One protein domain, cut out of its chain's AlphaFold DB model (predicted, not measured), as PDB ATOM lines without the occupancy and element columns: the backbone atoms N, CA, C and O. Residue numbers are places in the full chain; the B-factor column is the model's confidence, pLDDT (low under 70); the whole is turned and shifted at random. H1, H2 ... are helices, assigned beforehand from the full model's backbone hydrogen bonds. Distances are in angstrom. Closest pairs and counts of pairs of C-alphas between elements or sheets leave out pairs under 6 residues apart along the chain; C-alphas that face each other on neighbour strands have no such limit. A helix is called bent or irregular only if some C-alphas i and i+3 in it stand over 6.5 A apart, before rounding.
ATOM      1  N   ALA A 264     -48.889 -43.655 -17.387       93.38
ATOM      2  CA  ALA A 264     -49.402 -42.411 -17.982       93.38
ATOM      3  C   ALA A 264     -50.344 -41.605 -17.074       93.38
ATOM      4  O   ALA A 264     -50.559 -40.403 -17.259       93.38
ATOM      5  N   ASN A 265     -50.896 -42.242 -16.040       91.50
ATOM      6  CA  ASN A 265     -51.656 -41.542 -15.016       91.50
ATOM      7  C   ASN A 265     -50.835 -40.469 -14.284       91.50
ATOM      8  O   ASN A 265     -51.409 -39.434 -13.975       91.50
ATOM      9  N   ALA A 266     -49.530 -40.675 -14.095       93.56
ATOM     10  CA  ALA A 266     -48.646 -39.760 -13.373       93.56
ATOM     11  C   ALA A 266     -47.911 -38.740 -14.262       93.56
ATOM     12  O   ALA A 266     -47.165 -37.922 -13.735       93.56
ATOM     13  N   TRP A 267     -48.087 -38.768 -15.589       94.06
ATOM     14  CA  TRP A 267     -47.396 -37.819 -16.477       94.06
ATOM     15  C   TRP A 267     -47.869 -36.376 -16.295       94.06
ATOM     16  O   TRP A 267     -47.071 -35.457 -16.407       94.06
ATOM     17  N   GLU A 268     -49.146 -36.180 -15.970       93.62
ATOM     18  CA  GLU A 268     -49.688 -34.863 -15.626       93.62
ATOM     19  C   GLU A 268     -49.058 -34.334 -14.331       93.62
ATOM     20  O   GLU A 268     -48.419 -33.285 -14.358       93.62
ATOM     21  N   ASP A 269     -49.093 -35.127 -13.254       93.12
ATOM     22  CA  ASP A 269     -48.411 -34.803 -11.994       93.12
ATOM     23  C   ASP A 269     -46.904 -34.528 -12.200       93.12
ATOM     24  O   ASP A 269     -46.316 -33.696 -11.512       93.12
ATOM     25  N   SER A 270     -46.262 -35.215 -13.157       93.56
ATOM     26  CA  SER A 270     -44.855 -34.987 -13.506       93.56
ATOM     27  C   SER A 270     -44.616 -33.605 -14.101       93.56
ATOM     28  O   SER A 270     -43.567 -33.017 -13.831       93.56
ATOM     29  N   LEU A 271     -45.536 -33.100 -14.925       94.25
ATOM     30  CA  LEU A 271     -45.434 -31.775 -15.538       94.25
ATOM     31  C   LEU A 271     -45.680 -30.677 -14.499       94.25
ATOM     32  O   LEU A 271     -44.921 -29.711 -14.438       94.25
ATOM     33  N   GLU A 272     -46.670 -30.864 -13.624       93.31
ATOM     34  CA  GLU A 272     -46.924 -29.969 -12.487       93.31
ATOM     35  C   GLU A 272     -45.726 -29.927 -11.525       93.31
ATOM     36  O   GLU A 272     -45.272 -28.860 -11.095       93.31
ATOM     37  N   HIS A 273     -45.147 -31.093 -11.222       93.00
ATOM     38  CA  HIS A 273     -43.953 -31.174 -10.391       93.00
ATOM     39  C   HIS A 273     -42.752 -30.491 -11.047       93.00
ATOM     40  O   HIS A 273     -42.053 -29.729 -10.381       93.00
ATOM     41  N   ALA A 274     -42.531 -30.696 -12.347       93.88
ATOM     42  CA  ALA A 274     -41.469 -30.012 -13.075       93.88
ATOM     43  C   ALA A 274     -41.654 -28.487 -13.043       93.88
ATOM     44  O   ALA A 274     -40.705 -27.764 -12.753       93.88
ATOM     45  N   GLN A 275     -42.878 -27.989 -13.236       93.50
ATOM     46  CA  GLN A 275     -43.181 -26.559 -13.140       93.50
ATOM     47  C   GLN A 275     -42.851 -25.996 -11.755       93.50
ATOM     48  O   GLN A 275     -42.149 -24.987 -11.647       93.50
ATOM     49  N   SER A 276     -43.315 -26.654 -10.690       92.81
ATOM     50  CA  SER A 276     -43.033 -26.223  -9.313       92.81
ATOM     51  C   SER A 276     -41.546 -26.304  -8.951       92.81
ATOM     52  O   SER A 276     -41.057 -25.458  -8.205       92.81
ATOM     53  N   THR A 277     -40.819 -27.270  -9.521       92.75
ATOM     54  CA  THR A 277     -39.378 -27.455  -9.310       92.75
ATOM     55  C   THR A 277     -38.554 -26.400 -10.041       92.75
ATOM     56  O   THR A 277     -37.586 -25.901  -9.481       92.75
ATOM     57  N   LEU A 278     -38.926 -26.034 -11.270       92.06
ATOM     58  CA  LEU A 278     -38.163 -25.093 -12.097       92.06
ATOM     59  C   LEU A 278     -38.451 -23.625 -11.763       92.06
ATOM     60  O   LEU A 278     -37.542 -22.799 -11.831       92.06
ATOM     61  N   SER A 279     -39.682 -23.297 -11.352       90.50
ATOM     62  CA  SER A 279     -40.122 -21.916 -11.084       90.50
ATOM     63  C   SER A 279     -39.180 -21.096 -10.180       90.50
ATOM     64  O   SER A 279     -38.927 -19.935 -10.511       90.50
ATOM     65  N   PRO A 280     -38.615 -21.641  -9.079       89.75
ATOM     66  CA  PRO A 280     -37.697 -20.900  -8.210       89.75
ATOM     67  C   PRO A 280     -36.358 -20.548  -8.867       89.75
ATOM     68  O   PRO A 280     -35.705 -19.605  -8.434       89.75
ATOM     69  N   PHE A 281     -35.934 -21.292  -9.893       89.12
ATOM     70  CA  PHE A 281     -34.603 -21.162 -10.490       89.12
ATOM     71  C   PHE A 281     -34.552 -20.200 -11.680       89.12
ATOM     72  O   PHE A 281     -33.462 -19.806 -12.091       89.12
ATOM     73  N   ILE A 282     -35.704 -19.786 -12.222       84.00
ATOM     74  CA  ILE A 282     -35.789 -18.966 -13.444       84.00
ATOM     75  C   ILE A 282     -35.016 -17.645 -13.304       84.00
ATOM     76  O   ILE A 282     -34.342 -17.209 -14.240       84.00
ATOM     77  N   SER A 283     -35.091 -17.010 -12.132       83.06
ATOM     78  CA  SER A 283     -34.435 -15.731 -11.839       83.06
ATOM     79  C   SER A 283     -33.072 -15.868 -11.155       83.06
ATOM     80  O   SER A 283     -32.447 -14.849 -10.844       83.06
ATOM     81  N   ASN A 284     -32.591 -17.092 -10.915       83.31
ATOM     82  CA  ASN A 284     -31.321 -17.306 -10.230       83.31
ATOM     83  C   ASN A 284     -30.132 -16.955 -11.131       83.31
ATOM     84  O   ASN A 284     -30.131 -17.192 -12.338       83.31
ATOM     85  N   THR A 285     -29.083 -16.415 -10.513       78.06
ATOM     86  CA  THR A 285     -27.825 -16.046 -11.182       78.06
ATOM     87  C   THR A 285     -26.704 -17.061 -10.958       78.06
ATOM     88  O   THR A 285     -25.683 -17.010 -11.635       78.06
ATOM     89  N   SER A 286     -26.884 -17.997 -10.024       84.19
ATOM     90  CA  SER A 286     -25.938 -19.073  -9.718       84.19
ATOM     91  C   SER A 286     -26.675 -20.282  -9.146       84.19
ATOM     92  O   SER A 286     -27.719 -20.102  -8.520       84.19
ATOM     93  N   LEU A 287     -26.123 -21.483  -9.337       88.12
ATOM     94  CA  LEU A 287     -26.688 -22.751  -8.862       88.12
ATOM     95  C   LEU A 287     -25.639 -23.564  -8.099       88.12
ATOM     96  O   LEU A 287     -24.484 -23.668  -8.526       88.12
ATOM     97  N   THR A 288     -26.067 -24.190  -7.010       91.44
ATOM     98  CA  THR A 288     -25.332 -25.244  -6.302       91.44
ATOM     99  C   THR A 288     -25.356 -26.553  -7.094       91.44
ATOM    100  O   THR A 288     -26.189 -26.749  -7.980       91.44
ATOM    101  N   ASP A 289     -24.456 -27.488  -6.789       87.44
ATOM    102  CA  ASP A 289     -24.407 -28.763  -7.518       87.44
ATOM    103  C   ASP A 289     -25.632 -29.660  -7.262       87.44
ATOM    104  O   ASP A 289     -26.021 -30.417  -8.152       87.44
ATOM    105  N   GLU A 290     -26.282 -29.542  -6.100       88.75
ATOM    106  CA  GLU A 290     -27.544 -30.236  -5.798       88.75
ATOM    107  C   GLU A 290     -28.719 -29.667  -6.609       88.75
ATOM    108  O   GLU A 290     -29.523 -30.421  -7.165       88.75
ATOM    109  N   GLU A 291     -28.790 -28.340  -6.751       92.31
ATOM    110  CA  GLU A 291     -29.795 -27.681  -7.595       92.31
ATOM    111  C   GLU A 291     -29.593 -28.040  -9.069       92.31
ATOM    112  O   GLU A 291     -30.555 -28.396  -9.751       92.31
ATOM    113  N   LYS A 292     -28.340 -28.045  -9.554       89.69
ATOM    114  CA  LYS A 292     -28.017 -28.517 -10.911       89.69
ATOM    115  C   LYS A 292     -28.473 -29.959 -11.122       89.69
ATOM    116  O   LYS A 292     -29.066 -30.250 -12.155       89.69
ATOM    117  N   GLN A 293     -28.227 -30.854 -10.159       90.00
ATOM    118  CA  GLN A 293     -28.671 -32.246 -10.272       90.00
ATOM    119  C   GLN A 293     -30.198 -32.337 -10.362       90.00
ATOM    120  O   GLN A 293     -30.715 -33.068 -11.199       90.00
ATOM    121  N   THR A 294     -30.914 -31.555  -9.553       91.56
ATOM    122  CA  THR A 294     -32.384 -31.522  -9.546       91.56
ATOM    123  C   THR A 294     -32.953 -31.029 -10.883       91.56
ATOM    124  O   THR A 294     -33.888 -31.623 -11.427       91.56
ATOM    125  N   ILE A 295     -32.365 -29.973 -11.453       91.19
ATOM    126  CA  ILE A 295     -32.760 -29.436 -12.764       91.19
ATOM    127  C   ILE A 295     -32.472 -30.450 -13.875       91.19
ATOM    128  O   ILE A 295     -33.325 -30.669 -14.730       91.19
ATOM    129  N   VAL A 296     -31.310 -31.107 -13.848       88.50
ATOM    130  CA  VAL A 296     -30.938 -32.124 -14.844       88.50
ATOM    131  C   VAL A 296     -31.841 -33.351 -14.768       88.50
ATOM    132  O   VAL A 296     -32.304 -33.829 -15.803       88.50
ATOM    133  N   ASP A 297     -32.149 -33.831 -13.563       89.31
ATOM    134  CA  ASP A 297     -33.094 -34.931 -13.368       89.31
ATOM    135  C   ASP A 297     -34.473 -34.549 -13.941       89.31
ATOM    136  O   ASP A 297     -35.087 -35.338 -14.662       89.31
ATOM    137  N   THR A 298     -34.924 -33.310 -13.713       92.00
ATOM    138  CA  THR A 298     -36.180 -32.775 -14.272       92.00
ATOM    139  C   THR A 298     -36.129 -32.693 -15.799       92.00
ATOM    140  O   THR A 298     -37.047 -33.160 -16.470       92.00
ATOM    141  N   GLN A 299     -35.038 -32.175 -16.368       89.19
ATOM    142  CA  GLN A 299     -34.848 -32.048 -17.814       89.19
ATOM    143  C   GLN A 299     -34.928 -33.406 -18.511       89.19
ATOM    144  O   GLN A 299     -35.689 -33.563 -19.463       89.19
ATOM    145  N   ILE A 300     -34.185 -34.402 -18.017       86.38
ATOM    146  CA  ILE A 300     -34.203 -35.753 -18.589       86.38
ATOM    147  C   ILE A 300     -35.613 -36.343 -18.479       86.38
ATOM    148  O   ILE A 300     -36.112 -36.913 -19.441       86.38
ATOM    149  N   SER A 301     -36.292 -36.139 -17.346       89.62
ATOM    150  CA  SER A 301     -37.674 -36.600 -17.155       89.62
ATOM    151  C   SER A 301     -38.639 -36.030 -18.198       89.62
ATOM    152  O   SER A 301     -39.505 -36.759 -18.683       89.62
ATOM    153  N   LEU A 302     -38.507 -34.742 -18.529       90.81
ATOM    154  CA  LEU A 302     -39.329 -34.064 -19.534       90.81
ATOM    155  C   LEU A 302     -39.003 -34.552 -20.949       90.81
ATOM    156  O   LEU A 302     -39.919 -34.810 -21.723       90.81
ATOM    157  N   LEU A 303     -37.722 -34.738 -21.276       87.56
ATOM    158  CA  LEU A 303     -37.290 -35.260 -22.576       87.56
ATOM    159  C   LEU A 303     -37.797 -36.682 -22.817       87.56
ATOM    160  O   LEU A 303     -38.370 -36.960 -23.868       87.56
ATOM    161  N   THR A 304     -37.676 -37.562 -21.821       87.94
ATOM    162  CA  THR A 304     -38.222 -38.923 -21.896       87.94
ATOM    163  C   THR A 304     -39.738 -38.902 -22.097       87.94
ATOM    164  O   THR A 304     -40.290 -39.715 -22.840       87.94
ATOM    165  N   LEU A 305     -40.441 -37.964 -21.454       91.19
ATOM    166  CA  LEU A 305     -41.880 -37.803 -21.648       91.19
ATOM    167  C   LEU A 305     -42.212 -37.285 -23.057       91.19
ATOM    168  O   LEU A 305     -43.131 -37.808 -23.684       91.19
ATOM    169  N   GLN A 306     -41.453 -36.316 -23.574       90.31
ATOM    170  CA  GLN A 306     -41.614 -35.781 -24.929       90.31
ATOM    171  C   GLN A 306     -41.437 -36.875 -25.979       90.31
ATOM    172  O   GLN A 306     -42.304 -37.053 -26.831       90.31
ATOM    173  N   GLU A 307     -40.367 -37.660 -25.867       87.69
ATOM    174  CA  GLU A 307     -40.102 -38.783 -26.761       87.69
ATOM    175  C   GLU A 307     -41.261 -39.790 -26.756       87.69
ATOM    176  O   GLU A 307     -41.721 -40.229 -27.810       87.69
ATOM    177  N   LYS A 308     -41.803 -40.118 -25.577       89.81
ATOM    178  CA  LYS A 308     -42.966 -41.010 -25.460       89.81
ATOM    179  C   LYS A 308     -44.214 -40.454 -26.125       89.81
ATOM    180  O   LYS A 308     -44.902 -41.211 -26.808       89.81
ATOM    181  N   VAL A 309     -44.514 -39.171 -25.924       90.88
ATOM    182  CA  VAL A 309     -45.659 -38.505 -26.560       90.88
ATOM    183  C   VAL A 309     -45.513 -38.579 -28.080       90.88
ATOM    184  O   VAL A 309     -46.392 -39.130 -28.742       90.88
ATOM    185  N   THR A 310     -44.366 -38.161 -28.621       88.50
ATOM    186  CA  THR A 310     -44.097 -38.189 -30.067       88.50
ATOM    187  C   THR A 310     -44.152 -39.605 -30.647       88.50
ATOM    188  O   THR A 310     -44.741 -39.819 -31.708       88.50
ATOM    189  N   ASN A 311     -43.597 -40.598 -29.945       89.00
ATOM    190  CA  ASN A 311     -43.636 -41.997 -30.377       89.00
ATOM    191  C   ASN A 311     -45.068 -42.552 -30.410       89.00
ATOM    192  O   ASN A 311     -45.434 -43.260 -31.352       89.00
ATOM    193  N   LEU A 312     -45.893 -42.227 -29.409       91.69
ATOM    194  CA  LEU A 312     -47.294 -42.649 -29.361       91.69
ATOM    195  C   LEU A 312     -48.123 -41.990 -30.463       91.69
ATOM    196  O   LEU A 312     -48.892 -42.673 -31.137       91.69
ATOM    197  N   GLU A 313     -47.940 -40.693 -30.689       90.06
ATOM    198  CA  GLU A 313     -48.629 -39.965 -31.755       90.06
ATOM    199  C   GLU A 313     -48.249 -40.487 -33.136       90.06
ATOM    200  O   GLU A 313     -49.131 -40.763 -33.945       90.06
ATOM    201  N   GLY A 314     -46.958 -40.718 -33.389       88.00
ATOM    202  CA  GLY A 314     -46.499 -41.310 -34.644       88.00
ATOM    203  C   GLY A 314     -47.066 -42.715 -34.874       88.00
ATOM    204  O   GLY A 314     -47.479 -43.048 -35.989       88.00
ATOM    205  N   LYS A 315     -47.140 -43.534 -33.817       88.50
ATOM    206  CA  LYS A 315     -47.651 -44.911 -33.885       88.50
ATOM    207  C   LYS A 315     -49.162 -44.986 -34.123       88.50
ATOM    208  O   LYS A 315     -49.609 -45.868 -34.855       88.50
ATOM    209  N   TYR A 316     -49.937 -44.107 -33.490       89.00
ATOM    210  CA  TYR A 316     -51.404 -44.129 -33.523       89.00
ATOM    211  C   TYR A 316     -52.022 -43.032 -34.403       89.00
ATOM    212  O   TYR A 316     -53.238 -42.827 -34.350       89.00
ATOM    213  N   ALA A 317     -51.223 -42.351 -35.230       84.56
ATOM    214  CA  ALA A 317     -51.736 -41.380 -36.185       84.56
ATOM    215  C   ALA A 317     -52.734 -42.033 -37.168       84.56
ATOM    216  O   ALA A 317     -52.592 -43.212 -37.518       84.56
ATOM    217  N   PRO A 318     -53.741 -41.277 -37.652       77.81
ATOM    218  CA  PRO A 318     -54.791 -41.806 -38.526       77.81
ATOM    219  C   PRO A 318     -54.261 -42.530 -39.772       77.81
ATOM    220  O   PRO A 318     -54.862 -43.508 -40.213       77.81
ATOM    221  N   ASP A 319     -53.115 -42.083 -40.290       74.50
ATOM    222  CA  ASP A 319     -52.520 -42.567 -41.538       74.50
ATOM    223  C   ASP A 319     -51.500 -43.710 -41.343       74.50
ATOM    224  O   ASP A 319     -51.079 -44.332 -42.320       74.50
ATOM    225  N   THR A 320     -51.087 -44.017 -40.104       71.75
ATOM    226  CA  THR A 320     -50.003 -44.978 -39.796       71.75
ATOM    227  C   THR A 320     -50.467 -46.286 -39.154       71.75
ATOM    228  O   THR A 320     -49.645 -47.188 -38.961       71.75
ATOM    229  N   LEU A 321     -51.769 -46.448 -38.877       67.81
ATOM    230  CA  LEU A 321     -52.372 -47.669 -38.318       67.81
ATOM    231  C   LEU A 321     -52.299 -48.850 -39.309       67.81
ATOM    232  O   LEU A 321     -53.282 -49.251 -39.926       67.81
ATOM    233  N   SER A 322     -51.104 -49.416 -39.476       59.47
ATOM    234  CA  SER A 322     -50.803 -50.376 -40.543       59.47
ATOM    235  C   SER A 322     -51.141 -51.829 -40.199       59.47
ATOM    236  O   SER A 322     -51.259 -52.656 -41.101       59.47
ATOM    237  N   SER A 323     -51.321 -52.182 -38.918       72.88
ATOM    238  CA  SER A 323     -51.687 -53.552 -38.535       72.88
ATOM    239  C   SER A 323     -52.308 -53.661 -37.139       72.88
ATOM    240  O   SER A 323     -51.836 -53.061 -36.176       72.88
ATOM    241  N   TRP A 324     -53.333 -54.510 -37.006       77.25
ATOM    242  CA  TRP A 324     -53.947 -54.852 -35.713       77.25
ATOM    243  C   TRP A 324     -52.951 -55.506 -34.739       77.25
ATOM    244  O   TRP A 324     -53.144 -55.454 -33.529       77.25
ATOM    245  N   THR A 325     -51.864 -56.084 -35.258       81.12
ATOM    246  CA  THR A 325     -50.782 -56.704 -34.481       81.12
ATOM    247  C   THR A 325     -49.874 -55.699 -33.780       81.12
ATOM    248  O   THR A 325     -49.209 -56.063 -32.818       81.12
ATOM    249  N   ALA A 326     -49.825 -54.445 -34.242       82.12
ATOM    250  CA  ALA A 326     -49.044 -53.388 -33.599       82.12
ATOM    251  C   ALA A 326     -49.791 -52.729 -32.426       82.12
ATOM    252  O   ALA A 326     -49.205 -51.936 -31.685       82.12
ATOM    253  N   TRP A 327     -51.081 -53.035 -32.263       86.88
ATOM    254  CA  TRP A 327     -51.925 -52.410 -31.258       86.88
ATOM    255  C   TRP A 327     -51.590 -52.912 -29.851       86.88
ATOM    256  O   TRP A 327     -51.590 -54.112 -29.579       86.88
ATOM    257  N   ASN A 328     -51.349 -51.968 -28.943       91.44
ATOM    258  CA  ASN A 328     -51.163 -52.204 -27.518       91.44
ATOM    259  C   ASN A 328     -52.208 -51.405 -26.716       91.44
ATOM    260  O   ASN A 328     -52.421 -50.219 -26.973       91.44
ATOM    261  N   ALA A 329     -52.852 -52.055 -25.741       90.44
ATOM    262  CA  ALA A 329     -53.887 -51.457 -24.902       90.44
ATOM    263  C   ALA A 329     -53.356 -50.355 -23.968       90.44
ATOM    264  O   ALA A 329     -54.016 -49.326 -23.812       90.44
ATOM    265  N   SER A 330     -52.186 -50.555 -23.347       91.25
ATOM    266  CA  SER A 330     -51.602 -49.582 -22.411       91.25
ATOM    267  C   SER A 330     -51.210 -48.298 -23.138       91.25
ATOM    268  O   SER A 330     -51.509 -47.194 -22.687       91.25
ATOM    269  N   GLU A 331     -50.594 -48.456 -24.305       93.81
ATOM    270  CA  GLU A 331     -50.165 -47.358 -25.162       93.81
ATOM    271  C   GLU A 331     -51.360 -46.617 -25.768       93.81
ATOM    272  O   GLU A 331     -51.379 -45.390 -25.775       93.81
ATOM    273  N   TRP A 332     -52.400 -47.342 -26.197       91.75
ATOM    274  CA  TRP A 332     -53.637 -46.733 -26.686       91.75
ATOM    275  C   TRP A 332     -54.309 -45.870 -25.614       91.75
ATOM    276  O   TRP A 332     -54.734 -44.750 -25.891       91.75
ATOM    277  N   LYS A 333     -54.371 -46.359 -24.370       93.12
ATOM    278  CA  LYS A 333     -54.919 -45.590 -23.247       93.12
ATOM    279  C   LYS A 333     -54.093 -44.330 -22.965       93.12
ATOM    280  O   LYS A 333     -54.667 -43.273 -22.713       93.12
ATOM    281  N   ALA A 334     -52.765 -44.429 -23.026       94.25
ATOM    282  CA  ALA A 334     -51.879 -43.276 -22.886       94.25
ATOM    283  C   ALA A 334     -52.086 -42.255 -24.021       94.25
ATOM    284  O   ALA A 334     -52.231 -41.066 -23.749       94.25
ATOM    285  N   PHE A 335     -52.199 -42.717 -25.270       94.06
ATOM    286  CA  PHE A 335     -52.493 -41.881 -26.437       94.06
ATOM    287  C   PHE A 335     -53.839 -41.152 -26.320       94.06
ATOM    288  O   PHE A 335     -53.927 -39.958 -26.597       94.06
ATOM    289  N   GLN A 336     -54.889 -41.828 -25.844       93.06
ATOM    290  CA  GLN A 336     -56.174 -41.177 -25.571       93.06
ATOM    291  C   GLN A 336     -56.030 -40.047 -24.546       93.06
ATOM    292  O   GLN A 336     -56.546 -38.957 -24.774       93.06
ATOM    293  N   LYS A 337     -55.270 -40.269 -23.468       92.81
ATOM    294  CA  LYS A 337     -55.025 -39.249 -22.440       92.81
ATOM    295  C   LYS A 337     -54.260 -38.035 -22.983       92.81
ATOM    296  O   LYS A 337     -54.544 -36.909 -22.579       92.81
ATOM    297  N   ILE A 338     -53.321 -38.251 -23.907       93.44
ATOM    298  CA  ILE A 338     -52.618 -37.166 -24.609       93.44
ATOM    299  C   ILE A 338     -53.619 -36.323 -25.413       93.44
ATOM    300  O   ILE A 338     -53.655 -35.102 -25.268       93.44
ATOM    301  N   ASN A 339     -54.495 -36.977 -26.180       92.19
ATOM    302  CA  ASN A 339     -55.510 -36.306 -27.001       92.19
ATOM    303  C   ASN A 339     -56.610 -35.605 -26.189       92.19
ATOM    304  O   ASN A 339     -57.219 -34.659 -26.681       92.19
ATOM    305  N   GLU A 340     -56.883 -36.052 -24.961       94.50
ATOM    306  CA  GLU A 340     -57.805 -35.372 -24.043       94.50
ATOM    307  C   GLU A 340     -57.252 -34.023 -23.560       94.50
ATOM    308  O   GLU A 340     -58.026 -33.097 -23.311       94.50
ATOM    309  N   LYS A 341     -55.923 -33.897 -23.429       93.62
ATOM    310  CA  LYS A 341     -55.243 -32.698 -22.911       93.62
ATOM    311  C   LYS A 341     -54.054 -32.287 -23.798       93.62
ATOM    312  O   LYS A 341     -52.919 -32.258 -23.321       93.62
ATOM    313  N   PRO A 342     -54.273 -31.911 -25.071       90.44
ATOM    314  CA  PRO A 342     -53.179 -31.626 -26.000       90.44
ATOM    315  C   PRO A 342     -52.320 -30.440 -25.542       90.44
ATOM    316  O   PRO A 342     -51.101 -30.495 -25.657       90.44
ATOM    317  N   GLN A 343     -52.928 -29.409 -24.946       91.31
ATOM    318  CA  GLN A 343     -52.216 -28.233 -24.424       91.31
ATOM    319  C   GLN A 343     -51.171 -28.601 -23.355       91.31
ATOM    320  O   GLN A 343     -50.056 -28.087 -23.375       91.31
ATOM    321  N   LEU A 344     -51.497 -29.547 -22.471       91.62
ATOM    322  CA  LEU A 344     -50.602 -30.022 -21.414       91.62
ATOM    323  C   LEU A 344     -49.372 -30.742 -22.000       91.62
ATOM    324  O   LEU A 344     -48.233 -30.433 -21.655       91.62
ATOM    325  N   TYR A 345     -49.587 -31.684 -22.920       91.38
ATOM    326  CA  TYR A 345     -48.503 -32.520 -23.451       91.38
ATOM    327  C   TYR A 345     -47.700 -31.874 -24.588       91.38
ATOM    328  O   TYR A 345     -46.599 -32.336 -24.872       91.38
ATOM    329  N   HIS A 346     -48.204 -30.801 -25.207       86.75
ATOM    330  CA  HIS A 346     -47.500 -30.073 -26.268       86.75
ATOM    331  C   HIS A 346     -46.951 -28.733 -25.780       86.75
ATOM    332  O   HIS A 346     -45.740 -28.510 -25.789       86.75
ATOM    333  N   GLU A 347     -47.833 -27.829 -25.353       88.75
ATOM    334  CA  GLU A 347     -47.468 -26.444 -25.046       88.75
ATOM    335  C   GLU A 347     -46.732 -26.360 -23.709       88.75
ATOM    336  O   GLU A 347     -45.630 -25.814 -23.649       88.75
ATOM    337  N   GLN A 348     -47.290 -26.947 -22.644       91.12
ATOM    338  CA  GLN A 348     -46.668 -26.898 -21.318       91.12
ATOM    339  C   GLN A 348     -45.357 -27.686 -21.270       91.12
ATOM    340  O   GLN A 348     -44.368 -27.170 -20.757       91.12
ATOM    341  N   LEU A 349     -45.308 -28.888 -21.851       89.31
ATOM    342  CA  LEU A 349     -44.074 -29.677 -21.922       89.31
ATOM    343  C   LEU A 349     -42.945 -28.932 -22.661       89.31
ATOM    344  O   LEU A 349     -41.836 -28.825 -22.138       89.31
ATOM    345  N   SER A 350     -43.233 -28.364 -23.837       86.19
ATOM    346  CA  SER A 350     -42.262 -27.562 -24.600       86.19
ATOM    347  C   SER A 350     -41.832 -26.295 -23.843       86.19
ATOM    348  O   SER A 350     -40.648 -25.946 -23.802       86.19
ATOM    349  N   CYS A 351     -42.778 -25.640 -23.166       88.38
ATOM    350  CA  CYS A 351     -42.506 -24.474 -22.329       88.38
ATOM    351  C   CYS A 351     -41.563 -24.807 -21.161       88.38
ATOM    352  O   CYS A 351     -40.610 -24.070 -20.918       88.38
ATOM    353  N   LEU A 352     -41.772 -25.933 -20.471       90.25
ATOM    354  CA  LEU A 352     -40.921 -26.363 -19.357       90.25
ATOM    355  C   LEU A 352     -39.497 -26.709 -19.805       90.25
ATOM    356  O   LEU A 352     -38.542 -26.337 -19.127       90.25
ATOM    357  N   LEU A 353     -39.334 -27.358 -20.961       85.94
ATOM    358  CA  LEU A 353     -38.008 -27.579 -21.550       85.94
ATOM    359  C   LEU A 353     -37.308 -26.245 -21.855       85.94
ATOM    360  O   LEU A 353     -36.158 -26.053 -21.469       85.94
ATOM    361  N   THR A 354     -38.043 -25.283 -22.418       83.00
ATOM    362  CA  THR A 354     -37.532 -23.924 -22.667       83.00
ATOM    363  C   THR A 354     -37.133 -23.209 -21.366       83.00
ATOM    364  O   THR A 354     -36.156 -22.462 -21.344       83.00
ATOM    365  N   GLN A 355     -37.839 -23.434 -20.251       87.38
ATOM    366  CA  GLN A 355     -37.446 -22.879 -18.949       87.38
ATOM    367  C   GLN A 355     -36.114 -23.445 -18.451       87.38
ATOM    368  O   GLN A 355     -35.306 -22.695 -17.906       87.38
ATOM    369  N   VAL A 356     -35.850 -24.742 -18.649       86.31
ATOM    370  CA  VAL A 356     -34.542 -25.326 -18.308       86.31
ATOM    371  C   VAL A 356     -33.430 -24.627 -19.091       86.31
ATOM    372  O   VAL A 356     -32.416 -24.240 -18.507       86.31
ATOM    373  N   ASP A 357     -33.650 -24.400 -20.383       79.25
ATOM    374  CA  ASP A 357     -32.700 -23.708 -21.257       79.25
ATOM    375  C   ASP A 357     -32.426 -22.274 -20.792       79.25
ATOM    376  O   ASP A 357     -31.275 -21.833 -20.738       79.25
ATOM    377  N   GLN A 358     -33.467 -21.547 -20.381       79.25
ATOM    378  CA  GLN A 358     -33.321 -20.218 -19.787       79.25
ATOM    379  C   GLN A 358     -32.515 -20.236 -18.492       79.25
ATOM    380  O   GLN A 358     -31.655 -19.378 -18.304       79.25
ATOM    381  N   ILE A 359     -32.780 -21.188 -17.595       84.31
ATOM    382  CA  ILE A 359     -32.042 -21.322 -16.333       84.31
ATOM    383  C   ILE A 359     -30.562 -21.574 -16.630       84.31
ATOM    384  O   ILE A 359     -29.684 -20.943 -16.033       84.31
ATOM    385  N   GLN A 360     -30.273 -22.447 -17.596       79.81
ATOM    386  CA  GLN A 360     -28.910 -22.731 -18.024       79.81
ATOM    387  C   GLN A 360     -28.221 -21.478 -18.592       79.81
ATOM    388  O   GLN A 360     -27.082 -21.187 -18.223       79.81
ATOM    389  N   LEU A 361     -28.922 -20.691 -19.419       75.94
ATOM    390  CA  LEU A 361     -28.424 -19.425 -19.976       75.94
ATOM    391  C   LEU A 361     -28.218 -18.337 -18.914       75.94
ATOM    392  O   LEU A 361     -27.227 -17.613 -18.964       75.94
ATOM    393  N   ASN A 362     -29.141 -18.194 -17.965       79.00
ATOM    394  CA  ASN A 362     -29.077 -17.162 -16.928       79.00
ATOM    395  C   ASN A 362     -27.944 -17.422 -15.934       79.00
ATOM    396  O   ASN A 362     -27.308 -16.479 -15.462       79.00
ATOM    397  N   THR A 363     -27.679 -18.695 -15.648       79.12
ATOM    398  CA  THR A 363     -26.678 -19.118 -14.663       79.12
ATOM    399  C   THR A 363     -25.324 -19.456 -15.288       79.12
ATOM    400  O   THR A 363     -24.356 -19.629 -14.552       79.12
ATOM    401  N   PHE A 364     -25.244 -19.551 -16.624       73.38
ATOM    402  CA  PHE A 364     -24.068 -20.029 -17.365       73.38
ATOM    403  C   PHE A 364     -23.548 -21.382 -16.842       73.38
ATOM    404  O   PHE A 364     -22.342 -21.621 -16.772       73.38
ATOM    405  N   SER A 365     -24.460 -22.270 -16.435       74.31
ATOM    406  CA  SER A 365     -24.103 -23.559 -15.835       74.31
ATOM    407  C   SER A 365     -23.857 -24.637 -16.894       74.31
ATOM    408  O   SER A 365     -24.665 -24.827 -17.802       74.31
ATOM    409  N   ASP A 366     -22.774 -25.405 -16.737       76.31
ATOM    410  CA  ASP A 366     -22.597 -26.675 -17.448       76.31
ATOM    411  C   ASP A 366     -23.291 -27.806 -16.676       76.31
ATOM    412  O   ASP A 366     -22.980 -28.064 -15.512       76.31
ATOM    413  N   PHE A 367     -24.237 -28.469 -17.337       80.19
ATOM    414  CA  PHE A 367     -25.014 -29.592 -16.806       80.19
ATOM    415  C   PHE A 367     -24.452 -30.964 -17.208       80.19
ATOM    416  O   PHE A 367     -24.931 -31.999 -16.734       80.19
ATOM    417  N   LYS A 368     -23.423 -31.011 -18.067       77.75
ATOM    418  CA  LYS A 368     -22.802 -32.263 -18.524       77.75
ATOM    419  C   LYS A 368     -22.304 -33.146 -17.368       77.75
ATOM    420  O   LYS A 368     -22.562 -34.351 -17.435       77.75
ATOM    421  N   PRO A 369     -21.659 -32.622 -16.304       78.88
ATOM    422  CA  PRO A 369     -21.211 -33.451 -15.187       78.88
ATOM    423  C   PRO A 369     -22.369 -34.139 -14.453       78.88
ATOM    424  O   PRO A 369     -22.315 -35.344 -14.226       78.88
ATOM    425  N   GLN A 370     -23.438 -33.405 -14.136       85.25
ATOM    426  CA  GLN A 370     -24.617 -33.920 -13.429       85.25
ATOM    427  C   GLN A 370     -25.391 -34.932 -14.281       85.25
ATOM    428  O   GLN A 370     -25.884 -35.941 -13.774       85.25
ATOM    429  N   ARG A 371     -25.439 -34.713 -15.600       80.88
ATOM    430  CA  ARG A 371     -26.032 -35.657 -16.551       80.88
ATOM    431  C   ARG A 371     -25.241 -36.961 -16.613       80.88
ATOM    432  O   ARG A 371     -25.823 -38.031 -16.470       80.88
ATOM    433  N   ASN A 372     -23.915 -36.881 -16.734       79.94
ATOM    434  CA  ASN A 372     -23.050 -38.060 -16.686       79.94
ATOM    435  C   ASN A 372     -23.191 -38.799 -15.351       79.94
ATOM    436  O   ASN A 372     -23.296 -40.023 -15.336       79.94
ATOM    437  N   LYS A 373     -23.264 -38.061 -14.239       82.62
ATOM    438  CA  LYS A 373     -23.522 -38.634 -12.917       82.62
ATOM    439  C   LYS A 373     -24.809 -39.460 -12.923       82.62
ATOM    440  O   LYS A 373     -24.798 -40.617 -12.518       82.62
ATOM    441  N   ARG A 374     -25.902 -38.906 -13.465       82.06
ATOM    442  CA  ARG A 374     -27.189 -39.607 -13.579       82.06
ATOM    443  C   ARG A 374     -27.120 -40.852 -14.466       82.06
ATOM    444  O   ARG A 374     -27.795 -41.830 -14.165       82.06
ATOM    445  N   PHE A 375     -26.329 -40.808 -15.535       76.50
ATOM    446  CA  PHE A 375     -26.216 -41.892 -16.515       76.50
ATOM    447  C   PHE A 375     -25.328 -43.051 -16.065       76.50
ATOM    448  O   PHE A 375     -25.585 -44.189 -16.449       76.50
ATOM    449  N   TYR A 376     -24.292 -42.775 -15.272       76.06
ATOM    450  CA  TYR A 376     -23.269 -43.771 -14.948       76.06
ATOM    451  C   TYR A 376     -23.209 -44.166 -13.468       76.06
ATOM    452  O   TYR A 376     -22.653 -45.218 -13.165       76.06
ATOM    453  N   GLU A 377     -23.759 -43.374 -12.539       76.81
ATOM    454  CA  GLU A 377     -23.688 -43.677 -11.096       76.81
ATOM    455  C   GLU A 377     -24.994 -44.221 -10.502       76.81
ATOM    456  O   GLU A 377     -24.968 -44.842  -9.438       76.81
ATOM    457  N   TYR A 378     -26.139 -43.998 -11.157       71.38
ATOM    458  CA  TYR A 378     -27.448 -44.386 -10.630       71.38
ATOM    459  C   TYR A 378     -28.036 -45.555 -11.420       71.38
ATOM    460  O   TYR A 378     -28.294 -45.446 -12.614       71.38
ATOM    461  N   GLU A 379     -28.331 -46.652 -10.723       74.00
ATOM    462  CA  GLU A 379     -29.043 -47.798 -11.288       74.00
ATOM    463  C   GLU A 379     -30.375 -48.020 -10.574       74.00
ATOM    464  O   GLU A 379     -30.457 -48.016  -9.342       74.00
ATOM    465  N   TYR A 380     -31.420 -48.274 -11.361       80.56
ATOM    466  CA  TYR A 380     -32.714 -48.721 -10.861       80.56
ATOM    467  C   TYR A 380     -32.896 -50.198 -11.217       80.56
ATOM    468  O   TYR A 380     -33.144 -50.528 -12.381       80.56
ATOM    469  N   PRO A 381     -32.798 -51.112 -10.235       81.00
ATOM    470  CA  PRO A 381     -33.001 -52.529 -10.488       81.00
ATOM    471  C   PRO A 381     -34.361 -52.787 -11.139       81.00
ATOM    472  O   PRO A 381     -35.379 -52.251 -10.698       81.00
ATOM    473  N   LEU A 382     -34.380 -53.663 -12.148       81.12
ATOM    474  CA  LEU A 382     -35.588 -54.080 -12.880       81.12
ATOM    475  C   LEU A 382     -36.242 -52.983 -13.738       81.12
ATOM    476  O   LEU A 382     -37.357 -53.179 -14.228       81.12
ATOM    477  N   THR A 383     -35.554 -51.866 -13.970       82.25
ATOM    478  CA  THR A 383     -35.980 -50.833 -14.917       82.25
ATOM    479  C   THR A 383     -34.846 -50.546 -15.882       82.25
ATOM    480  O   THR A 383     -33.762 -50.137 -15.481       82.25
ATOM    481  N   LYS A 384     -35.094 -50.773 -17.173       75.75
ATOM    482  CA  LYS A 384     -34.166 -50.352 -18.213       75.75
ATOM    483  C   LYS A 384     -34.399 -48.867 -18.443       75.75
ATOM    484  O   LYS A 384     -35.457 -48.484 -18.934       75.75
ATOM    485  N   ILE A 385     -33.438 -48.054 -18.037       72.31
ATOM    486  CA  ILE A 385     -33.443 -46.637 -18.369       72.31
ATOM    487  C   ILE A 385     -32.880 -46.542 -19.779       72.31
ATOM    488  O   ILE A 385     -31.677 -46.663 -20.002       72.31
ATOM    489  N   GLU A 386     -33.788 -46.440 -20.742       64.62
ATOM    490  CA  GLU A 386     -33.431 -46.026 -22.088       64.62
ATOM    491  C   GLU A 386     -33.304 -44.517 -22.037       64.62
ATOM    492  O   GLU A 386     -34.287 -43.791 -21.904       64.62
ATOM    493  N   TYR A 387     -32.058 -44.063 -22.028       63.38
ATOM    494  CA  TYR A 387     -31.787 -42.671 -22.300       63.38
ATOM    495  C   TYR A 387     -32.161 -42.425 -23.758       63.38
ATOM    496  O   TYR A 387     -31.846 -43.287 -24.591       63.38
ATOM    497  N   PRO A 388     -32.790 -41.281 -24.076       55.66
ATOM    498  CA  PRO A 388     -32.886 -40.845 -25.461       55.66
ATOM    499  C   PRO A 388     -31.498 -41.007 -26.088       55.66
ATOM    500  O   PRO A 388     -30.501 -40.776 -25.393       55.66
ATOM    501  N   GLU A 389     -31.392 -41.441 -27.347       45.47
ATOM    502  CA  GLU A 389     -30.114 -41.409 -28.067       45.47
ATOM    503  C   GLU A 389     -29.669 -39.945 -28.187       45.47
ATOM    504  O   GLU A 389     -29.864 -39.284 -29.205       45.47
ATOM    505  N   ILE A 390     -29.069 -39.420 -27.121       46.00
ATOM    506  CA  ILE A 390     -28.358 -38.158 -27.111       46.00
ATOM    507  C   ILE A 390     -27.099 -38.476 -27.904       46.00
ATOM    508  O   ILE A 390     -26.104 -38.950 -27.348       46.00
ATOM    509  N   ARG A 391     -27.170 -38.340 -29.235       38.47
ATOM    510  CA  ARG A 391     -25.998 -38.498 -30.104       38.47
ATOM    511  C   ARG A 391     -24.885 -37.636 -29.523       38.47
ATOM    512  O   ARG A 391     -25.140 -36.528 -29.065       38.47
ATOM    513  N   GLU A 392     -23.642 -38.098 -29.570       37.12
ATOM    514  CA  GLU A 392     -22.497 -37.269 -29.161       37.12
ATOM    515  C   GLU A 392     -22.418 -35.948 -29.955       37.12
ATOM    516  O   GLU A 392     -21.777 -35.004 -29.527       37.12
ATOM    517  N   ASP A 393     -23.115 -35.809 -31.081       36.03
ATOM    518  CA  ASP A 393     -23.202 -34.544 -31.825       36.03
ATOM    519  C   ASP A 393     -24.287 -33.588 -31.286       36.03
ATOM    520  O   ASP A 393     -24.331 -32.411 -31.668       36.03
ATOM    521  N   ASP A 394     -25.127 -34.118 -30.397       38.19
ATOM    522  CA  ASP A 394     -26.327 -33.581 -29.757       38.19
ATOM    523  C   ASP A 394     -26.079 -33.361 -28.252       38.19
ATOM    524  O   ASP A 394     -26.970 -33.488 -27.416       38.19
ATOM    525  N   TYR A 395     -24.848 -32.959 -27.884       39.75
ATOM    526  CA  TYR A 395     -24.477 -32.434 -26.549       39.75
ATOM    527  C   TYR A 395     -25.332 -31.235 -26.087       39.75
ATOM    528  O   TYR A 395     -25.045 -30.610 -25.063       39.75
ATOM    529  N   ASP A 396     -26.362 -30.901 -26.850       43.78
ATOM    530  CA  ASP A 396     -27.044 -29.646 -26.883       43.78
ATOM    531  C   ASP A 396     -28.519 -29.835 -27.243       43.78
ATOM    532  O   ASP A 396     -28.963 -29.443 -28.318       43.78
ATOM    533  N   LEU A 397     -29.269 -30.420 -26.307       46.69
ATOM    534  CA  LEU A 397     -30.706 -30.714 -26.409       46.69
ATOM    535  C   LEU A 397     -31.591 -29.489 -26.756       46.69
ATOM    536  O   LEU A 397     -32.784 -29.650 -26.989       46.69
ATOM    537  N   SER A 398     -31.020 -28.280 -26.840       44.53
ATOM    538  CA  SER A 398     -31.687 -27.033 -27.242       44.53
ATOM    539  C   SER A 398     -30.843 -26.057 -28.079       44.53
ATOM    540  O   SER A 398     -31.311 -24.976 -28.454       44.53
ATOM    541  N   GLY A 399     -29.587 -26.368 -28.404       44.84
ATOM    542  CA  GLY A 399     -28.692 -25.378 -29.018       44.84
ATOM    543  C   GLY A 399     -28.023 -24.406 -28.021       44.84
ATOM    544  O   GLY A 399     -27.260 -23.542 -28.458       44.84
ATOM    545  N   VAL A 400     -28.334 -24.478 -26.722       49.84
ATOM    546  CA  VAL A 400     -27.829 -23.604 -25.650       49.84
ATOM    547  C   VAL A 400     -26.449 -24.010 -25.134       49.84
ATOM    548  O   VAL A 400     -25.589 -23.148 -24.970       49.84
ATOM    549  N   THR A 401     -26.187 -25.296 -24.919       45.72
ATOM    550  CA  THR A 401     -24.922 -25.797 -24.359       45.72
ATOM    551  C   THR A 401     -23.764 -25.627 -25.345       45.72
ATOM    552  O   THR A 401     -22.691 -25.176 -24.951       45.72
ATOM    553  N   ARG A 402     -23.965 -25.890 -26.645       43.50
ATOM    554  CA  ARG A 402     -22.948 -25.661 -27.691       43.50
ATOM    555  C   ARG A 402     -22.735 -24.172 -27.918       43.50
ATOM    556  O   ARG A 402     -21.612 -23.767 -28.189       43.50
ATOM    557  N   ARG A 403     -23.777 -23.339 -27.800       48.06
ATOM    558  CA  ARG A 403     -23.633 -21.877 -27.908       48.06
ATOM    559  C   ARG A 403     -22.936 -21.276 -26.694       48.06
ATOM    560  O   ARG A 403     -22.079 -20.428 -26.896       48.06
ATOM    561  N   LEU A 404     -23.219 -21.743 -25.480       49.16
ATOM    562  CA  LEU A 404     -22.476 -21.373 -24.272       49.16
ATOM    563  C   LEU A 404     -21.015 -21.823 -24.362       49.16
ATOM    564  O   LEU A 404     -20.135 -21.020 -24.088       49.16
ATOM    565  N   PHE A 405     -20.752 -23.050 -24.824       47.25
ATOM    566  CA  PHE A 405     -19.394 -23.562 -25.039       47.25
ATOM    567  C   PHE A 405     -18.649 -22.812 -26.153       47.25
ATOM    568  O   PHE A 405     -17.458 -22.538 -26.041       47.25
ATOM    569  N   ASN A 406     -19.331 -22.430 -27.235       47.72
ATOM    570  CA  ASN A 406     -18.750 -21.586 -28.280       47.72
ATOM    571  C   ASN A 406     -18.475 -20.171 -27.757       47.72
ATOM    572  O   ASN A 406     -17.431 -19.616 -28.053       47.72
ATOM    573  N   VAL A 407     -19.361 -19.594 -26.942       48.78
ATOM    574  CA  VAL A 407     -19.125 -18.290 -26.299       48.78
ATOM    575  C   VAL A 407     -17.972 -18.375 -25.293       48.78
ATOM    576  O   VAL A 407     -17.137 -17.477 -25.272       48.78
ATOM    577  N   SER A 408     -17.869 -19.451 -24.506       45.03
ATOM    578  CA  SER A 408     -16.774 -19.648 -23.550       45.03
ATOM    579  C   SER A 408     -15.442 -19.928 -24.244       45.03
ATOM    580  O   SER A 408     -14.436 -19.351 -23.861       45.03
ATOM    581  N   SER A 409     -15.424 -20.751 -25.296       45.03
ATOM    582  CA  SER A 409     -14.213 -21.023 -26.087       45.03
ATOM    583  C   SER A 409     -13.774 -19.815 -26.912       45.03
ATOM    584  O   SER A 409     -12.582 -19.541 -26.980       45.03
ATOM    585  N   MET A 410     -14.707 -19.027 -27.461       43.19
ATOM    586  CA  MET A 410     -14.385 -17.732 -28.068       43.19
ATOM    587  C   MET A 410     -13.849 -16.747 -27.022       43.19
ATOM    588  O   MET A 410     -12.919 -16.006 -27.321       43.19
ATOM    589  N   ALA A 411     -14.378 -16.744 -25.793       41.72
ATOM    590  CA  ALA A 411     -13.834 -15.934 -24.702       41.72
ATOM    591  C   ALA A 411     -12.417 -16.389 -24.302       41.72
ATOM    592  O   ALA A 411     -11.540 -15.546 -24.126       41.72
ATOM    593  N   GLU A 412     -12.159 -17.698 -24.238       42.22
ATOM    594  CA  GLU A 412     -10.826 -18.265 -23.991       42.22
ATOM    595  C   GLU A 412      -9.840 -17.979 -25.137       42.22
ATOM    596  O   GLU A 412      -8.692 -17.629 -24.870       42.22
ATOM    597  N   GLU A 413     -10.262 -18.048 -26.406       40.62
ATOM    598  CA  GLU A 413      -9.441 -17.666 -27.568       40.62
ATOM    599  C   GLU A 413      -9.129 -16.164 -27.584       40.62
ATOM    600  O   GLU A 413      -7.994 -15.766 -27.857       40.62
ATOM    601  N   VAL A 414     -10.105 -15.312 -27.253       39.53
ATOM    602  CA  VAL A 414      -9.902 -13.862 -27.110       39.53
ATOM    603  C   VAL A 414      -8.931 -13.569 -25.962       39.53
ATOM    604  O   VAL A 414      -8.043 -12.727 -26.114       39.53
ATOM    605  N   GLN A 415      -9.021 -14.313 -24.860       39.56
ATOM    606  CA  GLN A 415      -8.124 -14.194 -23.710       39.56
ATOM    607  C   GLN A 415      -6.715 -14.745 -23.977       39.56
ATOM    608  O   GLN A 415      -5.737 -14.211 -23.461       39.56
ATOM    609  N   ALA A 416      -6.583 -15.769 -24.821       42.03
ATOM    610  CA  ALA A 416      -5.292 -16.269 -25.291       42.03
ATOM    611  C   ALA A 416      -4.630 -15.316 -26.306       42.03
ATOM    612  O   ALA A 416      -3.403 -15.244 -26.383       42.03
ATOM    613  N   SER A 417      -5.432 -14.573 -27.077       39.78
ATOM    614  CA  SER A 417      -4.967 -13.605 -28.078       39.78
ATOM    615  C   SER A 417      -4.558 -12.259 -27.458       39.78
ATOM    616  O   SER A 417      -3.579 -11.640 -27.884       39.78
ATOM    617  N   TYR A 418      -5.242 -11.827 -26.394       41.19
ATOM    618  CA  TYR A 418      -4.897 -10.641 -25.612       41.19
ATOM    619  C   TYR A 418      -4.290 -11.060 -24.273       41.19
ATOM    620  O   TYR A 418      -4.996 -11.284 -23.298       41.19
ATOM    621  N   ASN A 419      -2.959 -11.117 -24.214       41.94
ATOM    622  CA  ASN A 419      -2.135 -11.478 -23.047       41.94
ATOM    623  C   ASN A 419      -2.244 -10.504 -21.841       41.94
ATOM    624  O   ASN A 419      -1.278 -10.271 -21.114       41.94
ATOM    625  N   THR A 420      -3.399  -9.881 -21.632       41.91
ATOM    626  CA  THR A 420      -3.658  -8.890 -20.594       41.91
ATOM    627  C   THR A 420      -5.125  -8.948 -20.184       41.91
ATOM    628  O   THR A 420      -5.988  -8.627 -20.993       41.91
ATOM    629  N   LEU A 421      -5.337  -9.243 -18.897       40.84
ATOM    630  CA  LEU A 421      -6.590  -9.291 -18.125       40.84
ATOM    631  C   LEU A 421      -7.198 -10.693 -18.009       40.84
ATOM    632  O   LEU A 421      -7.756 -11.254 -18.944       40.84
ATOM    633  N   ALA A 422      -7.087 -11.244 -16.799       35.59
ATOM    634  CA  ALA A 422      -7.871 -12.387 -16.368       35.59
ATOM    635  C   ALA A 422      -9.338 -11.945 -16.271       35.59
ATOM    636  O   ALA A 422      -9.732 -11.375 -15.253       35.59
ATOM    637  N   LEU A 423     -10.114 -12.147 -17.338       39.03
ATOM    638  CA  LEU A 423     -11.536 -11.818 -17.340       39.03
ATOM    639  C   LEU A 423     -12.251 -12.790 -16.391       39.03
ATOM    640  O   LEU A 423     -12.174 -14.009 -16.549       39.03
ATOM    641  N   SER A 424     -12.902 -12.263 -15.355       43.12
ATOM    642  CA  SER A 424     -13.740 -13.077 -14.460       43.12
ATOM    643  C   SER A 424     -15.055 -13.458 -15.162       43.12
ATOM    644  O   SER A 424     -15.452 -12.787 -16.112       43.12
ATOM    645  N   ASN A 425     -15.794 -14.468 -14.674       43.22
ATOM    646  CA  ASN A 425     -17.132 -14.831 -15.193       43.22
ATOM    647  C   ASN A 425     -18.099 -13.627 -15.338       43.22
ATOM    648  O   ASN A 425     -19.029 -13.681 -16.139       43.22
ATOM    649  N   GLN A 426     -17.876 -12.525 -14.607       42.38
ATOM    650  CA  GLN A 426     -18.650 -11.282 -14.731       42.38
ATOM    651  C   GLN A 426     -18.347 -10.466 -15.999       42.38
ATOM    652  O   GLN A 426     -19.151  -9.623 -16.381       42.38
ATOM    653  N   GLU A 427     -17.209 -10.673 -16.664       41.78
ATOM    654  CA  GLU A 427     -16.845  -9.909 -17.862       41.78
ATOM    655  C   GLU A 427     -17.308 -10.585 -19.158       41.78
ATOM    656  O   GLU A 427     -17.664  -9.880 -20.095       41.78
ATOM    657  N   ILE A 428     -17.475 -11.915 -19.165       46.81
ATOM    658  CA  ILE A 428     -18.218 -12.644 -20.214       46.81
ATOM    659  C   ILE A 428     -19.712 -12.248 -20.204       46.81
ATOM    660  O   ILE A 428     -20.357 -12.194 -21.250       46.81
ATOM    661  N   GLN A 429     -20.258 -11.876 -19.038       49.25
ATOM    662  CA  GLN A 429     -21.628 -11.362 -18.889       49.25
ATOM    663  C   GLN A 429     -21.860  -9.958 -19.479       49.25
ATOM    664  O   GLN A 429     -23.010  -9.519 -19.514       49.25
ATOM    665  N   LYS A 430     -20.827  -9.237 -19.946       48.75
ATOM    666  CA  LYS A 430     -20.990  -7.870 -20.484       48.75
ATOM    667  C   LYS A 430     -21.756  -7.803 -21.811       48.75
ATOM    668  O   LYS A 430     -22.130  -6.706 -22.210       48.75
ATOM    669  N   ASP A 431     -22.003  -8.942 -22.467       55.44
ATOM    670  CA  ASP A 431     -22.740  -9.037 -23.734       55.44
ATOM    671  C   ASP A 431     -22.268  -8.014 -24.787       55.44
ATOM    672  O   ASP A 431     -23.070  -7.368 -25.459       55.44
ATOM    673  N   GLU A 432     -20.947  -7.847 -24.937       43.34
ATOM    674  CA  GLU A 432     -20.333  -6.788 -25.765       43.34
ATOM    675  C   GLU A 432     -20.754  -6.826 -27.252       43.34
ATOM    676  O   GLU A 432     -20.541  -5.865 -27.995       43.34
ATOM    677  N   HIS A 433     -21.401  -7.910 -27.692       48.19
ATOM    678  CA  HIS A 433     -21.924  -8.097 -29.047       48.19
ATOM    679  C   HIS A 433     -23.436  -8.384 -29.122       48.19
ATOM    680  O   HIS A 433     -23.940  -8.669 -30.210       48.19
ATOM    681  N   GLY A 434     -24.177  -8.318 -28.010       52.75
ATOM    682  CA  GLY A 434     -25.627  -8.561 -27.993       52.75
ATOM    683  C   GLY A 434     -26.040 -10.016 -28.267       52.75
ATOM    684  O   GLY A 434     -27.209 -10.285 -28.541       52.75
ATOM    685  N   LEU A 435     -25.095 -10.962 -28.273       55.38
ATOM    686  CA  LEU A 435     -25.330 -12.379 -28.567       55.38
ATOM    687  C   LEU A 435     -26.093 -13.067 -27.434       55.38
ATOM    688  O   LEU A 435     -26.984 -13.872 -27.707       55.38
ATOM    689  N   ILE A 436     -25.775 -12.733 -26.181       56.91
ATOM    690  CA  ILE A 436     -26.460 -13.273 -25.005       56.91
ATOM    691  C   ILE A 436     -27.872 -12.700 -24.948       56.91
ATOM    692  O   ILE A 436     -28.813 -13.467 -24.757       56.91
ATOM    693  N   GLN A 437     -28.050 -11.394 -25.184       62.38
ATOM    694  CA  GLN A 437     -29.381 -10.796 -25.248       62.38
ATOM    695  C   GLN A 437     -30.208 -11.398 -26.385       62.38
ATOM    696  O   GLN A 437     -31.341 -11.800 -26.159       62.38
ATOM    697  N   LYS A 438     -29.633 -11.594 -27.576       58.84
ATOM    698  CA  LYS A 438     -30.332 -12.224 -28.707       58.84
ATOM    699  C   LYS A 438     -30.727 -13.679 -28.429       58.84
ATOM    700  O   LYS A 438     -31.772 -14.129 -28.898       58.84
ATOM    701  N   LEU A 439     -29.921 -14.421 -27.666       58.38
ATOM    702  CA  LEU A 439     -30.285 -15.758 -27.186       58.38
ATOM    703  C   LEU A 439     -31.397 -15.687 -26.142       58.38
ATOM    704  O   LEU A 439     -32.392 -16.390 -26.285       58.38
ATOM    705  N   LYS A 440     -31.286 -14.797 -25.154       63.19
ATOM    706  CA  LYS A 440     -32.341 -14.565 -24.159       63.19
ATOM    707  C   LYS A 440     -33.662 -14.157 -24.805       63.19
ATOM    708  O   LYS A 440     -34.695 -14.651 -24.381       63.19
ATOM    709  N   ASP A 441     -33.630 -13.347 -25.859       62.59
ATOM    710  CA  ASP A 441     -34.809 -12.946 -26.630       62.59
ATOM    711  C   ASP A 441     -35.389 -14.126 -27.435       62.59
ATOM    712  O   ASP A 441     -36.605 -14.259 -27.553       62.59
ATOM    713  N   THR A 442     -34.535 -15.026 -27.944       61.09
ATOM    714  CA  THR A 442     -34.960 -16.247 -28.663       61.09
ATOM    715  C   THR A 442     -35.648 -17.242 -27.730       61.09
ATOM    716  O   THR A 442     -36.621 -17.878 -28.122       61.09
ATOM    717  N   PHE A 443     -35.155 -17.361 -26.497       56.78
ATOM    718  CA  PHE A 443     -35.696 -18.262 -25.481       56.78
ATOM    719  C   PHE A 443     -36.616 -17.547 -24.488       56.78
ATOM    720  O   PHE A 443     -36.981 -18.148 -23.484       56.78
ATOM    721  N   SER A 444     -36.999 -16.283 -24.721       55.53
ATOM    722  CA  SER A 444     -37.851 -15.528 -23.795       55.53
ATOM    723  C   SER A 444     -39.224 -16.198 -23.706       55.53
ATOM    724  O   SER A 444     -39.936 -16.349 -24.699       55.53
TER     725      SER A 444
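What this domain is: This is residues 264 to 444 of the 450 residues of the protein "DUF4173 domain-containing protein" of Candidatus Peregrinibacteria bacterium (UniProt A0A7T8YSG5). Three long helices, H1, H2 and H4, form an up-and-down bundle, each running against the one before it, with H3 across one end on the last part of H2 and H5 packed on the first part of H2. H6 begins beside the last part of H4 and carries the length on beyond it; the chain then turns back through H7 to H8, close to H4. The 181 printed residues have eight named helices, H1 to H8 in chain order, and no named strand; the class is all helix. The whole is loose and elongated, with a radius of gyration of the C-alphas of 19.6 A and spans of 70 by 36 by 31 A.

How they stand to each other: H1, residues 264 to 281, and H2, residues 289 to 316, form a helical hairpin. They touch, closest at the C-alphas of Ala 274 and Thr 298, 6.1 A, and run opposite ways at a steep tilt of 36 degrees, only just past shallow. H2 is the hub, touching four helices. H3, residues 329 to 340, touches residues 309 to 316 of H2 alone, about perpendicular at 79 degrees; the closest C-alphas are those of Leu 312 and Phe 335, 6.0 A. H4, residues 342 to 363, touches H2 at a shallow tilt of 30 degrees, opposite ways, with the C-alphas of Gln 299 and Leu 353 closest at 6.6 A. H4 also touches H1, at Phe 281 and Ile 359, whose C-alphas are 6.4 A apart. H5, residues 368 to 376, touches residues 289 to 297 of H2 alone, closest at the C-alphas of Gln 293 and Gln 370, 5.4 A. H6, residues 400 to 417, touches H4 at a shallow tilt of 17 degrees, the same way, with the C-alphas of Asp 357 and Val 400 closest at 6.6 A. H7, residues 425 to 428, is close to H6 but not clearly touching: the C-alphas of Ala 411 and Ile 428 are 7.1 A apart. H8, residues 435 to 442, is close to H4 but not clearly touching, with the C-alphas of Gln 358 and Lys 440 closest at 7.2 A, and H8 and H6 are near each other. Every O i to N i+4 pair is within hydrogen-bond range in H2, H3, H5, H6 and H8, against 10 of 14 in H1 and 16 of 18 in H4; H7 is too short for one.

Where its parts are: H1 begins at C-alpha 264 (-49.402, -42.411, -17.982) and spans 27.0 A; it is irregular, but only just, with C-alphas 265 and 268 7.0 A apart. H2 spans 40.5 A, H4 31.4 A and H6 25.1 A. H8 ends at C-alpha 442 (-34.960, -16.247, -28.663).

The domain as a whole: The C-alphas farthest apart, those of Trp 324 and Thr 420, are 69.8 A apart. The printed part has no cut. The links from H2 to H3 and from H5 to H6 are long; residues 318 to 325, 376 to 384 and 416 to 422 stand free. The mean pLDDT of the printed part is 73.5, and residues 321 to 322 and 386 to 444 are under 70.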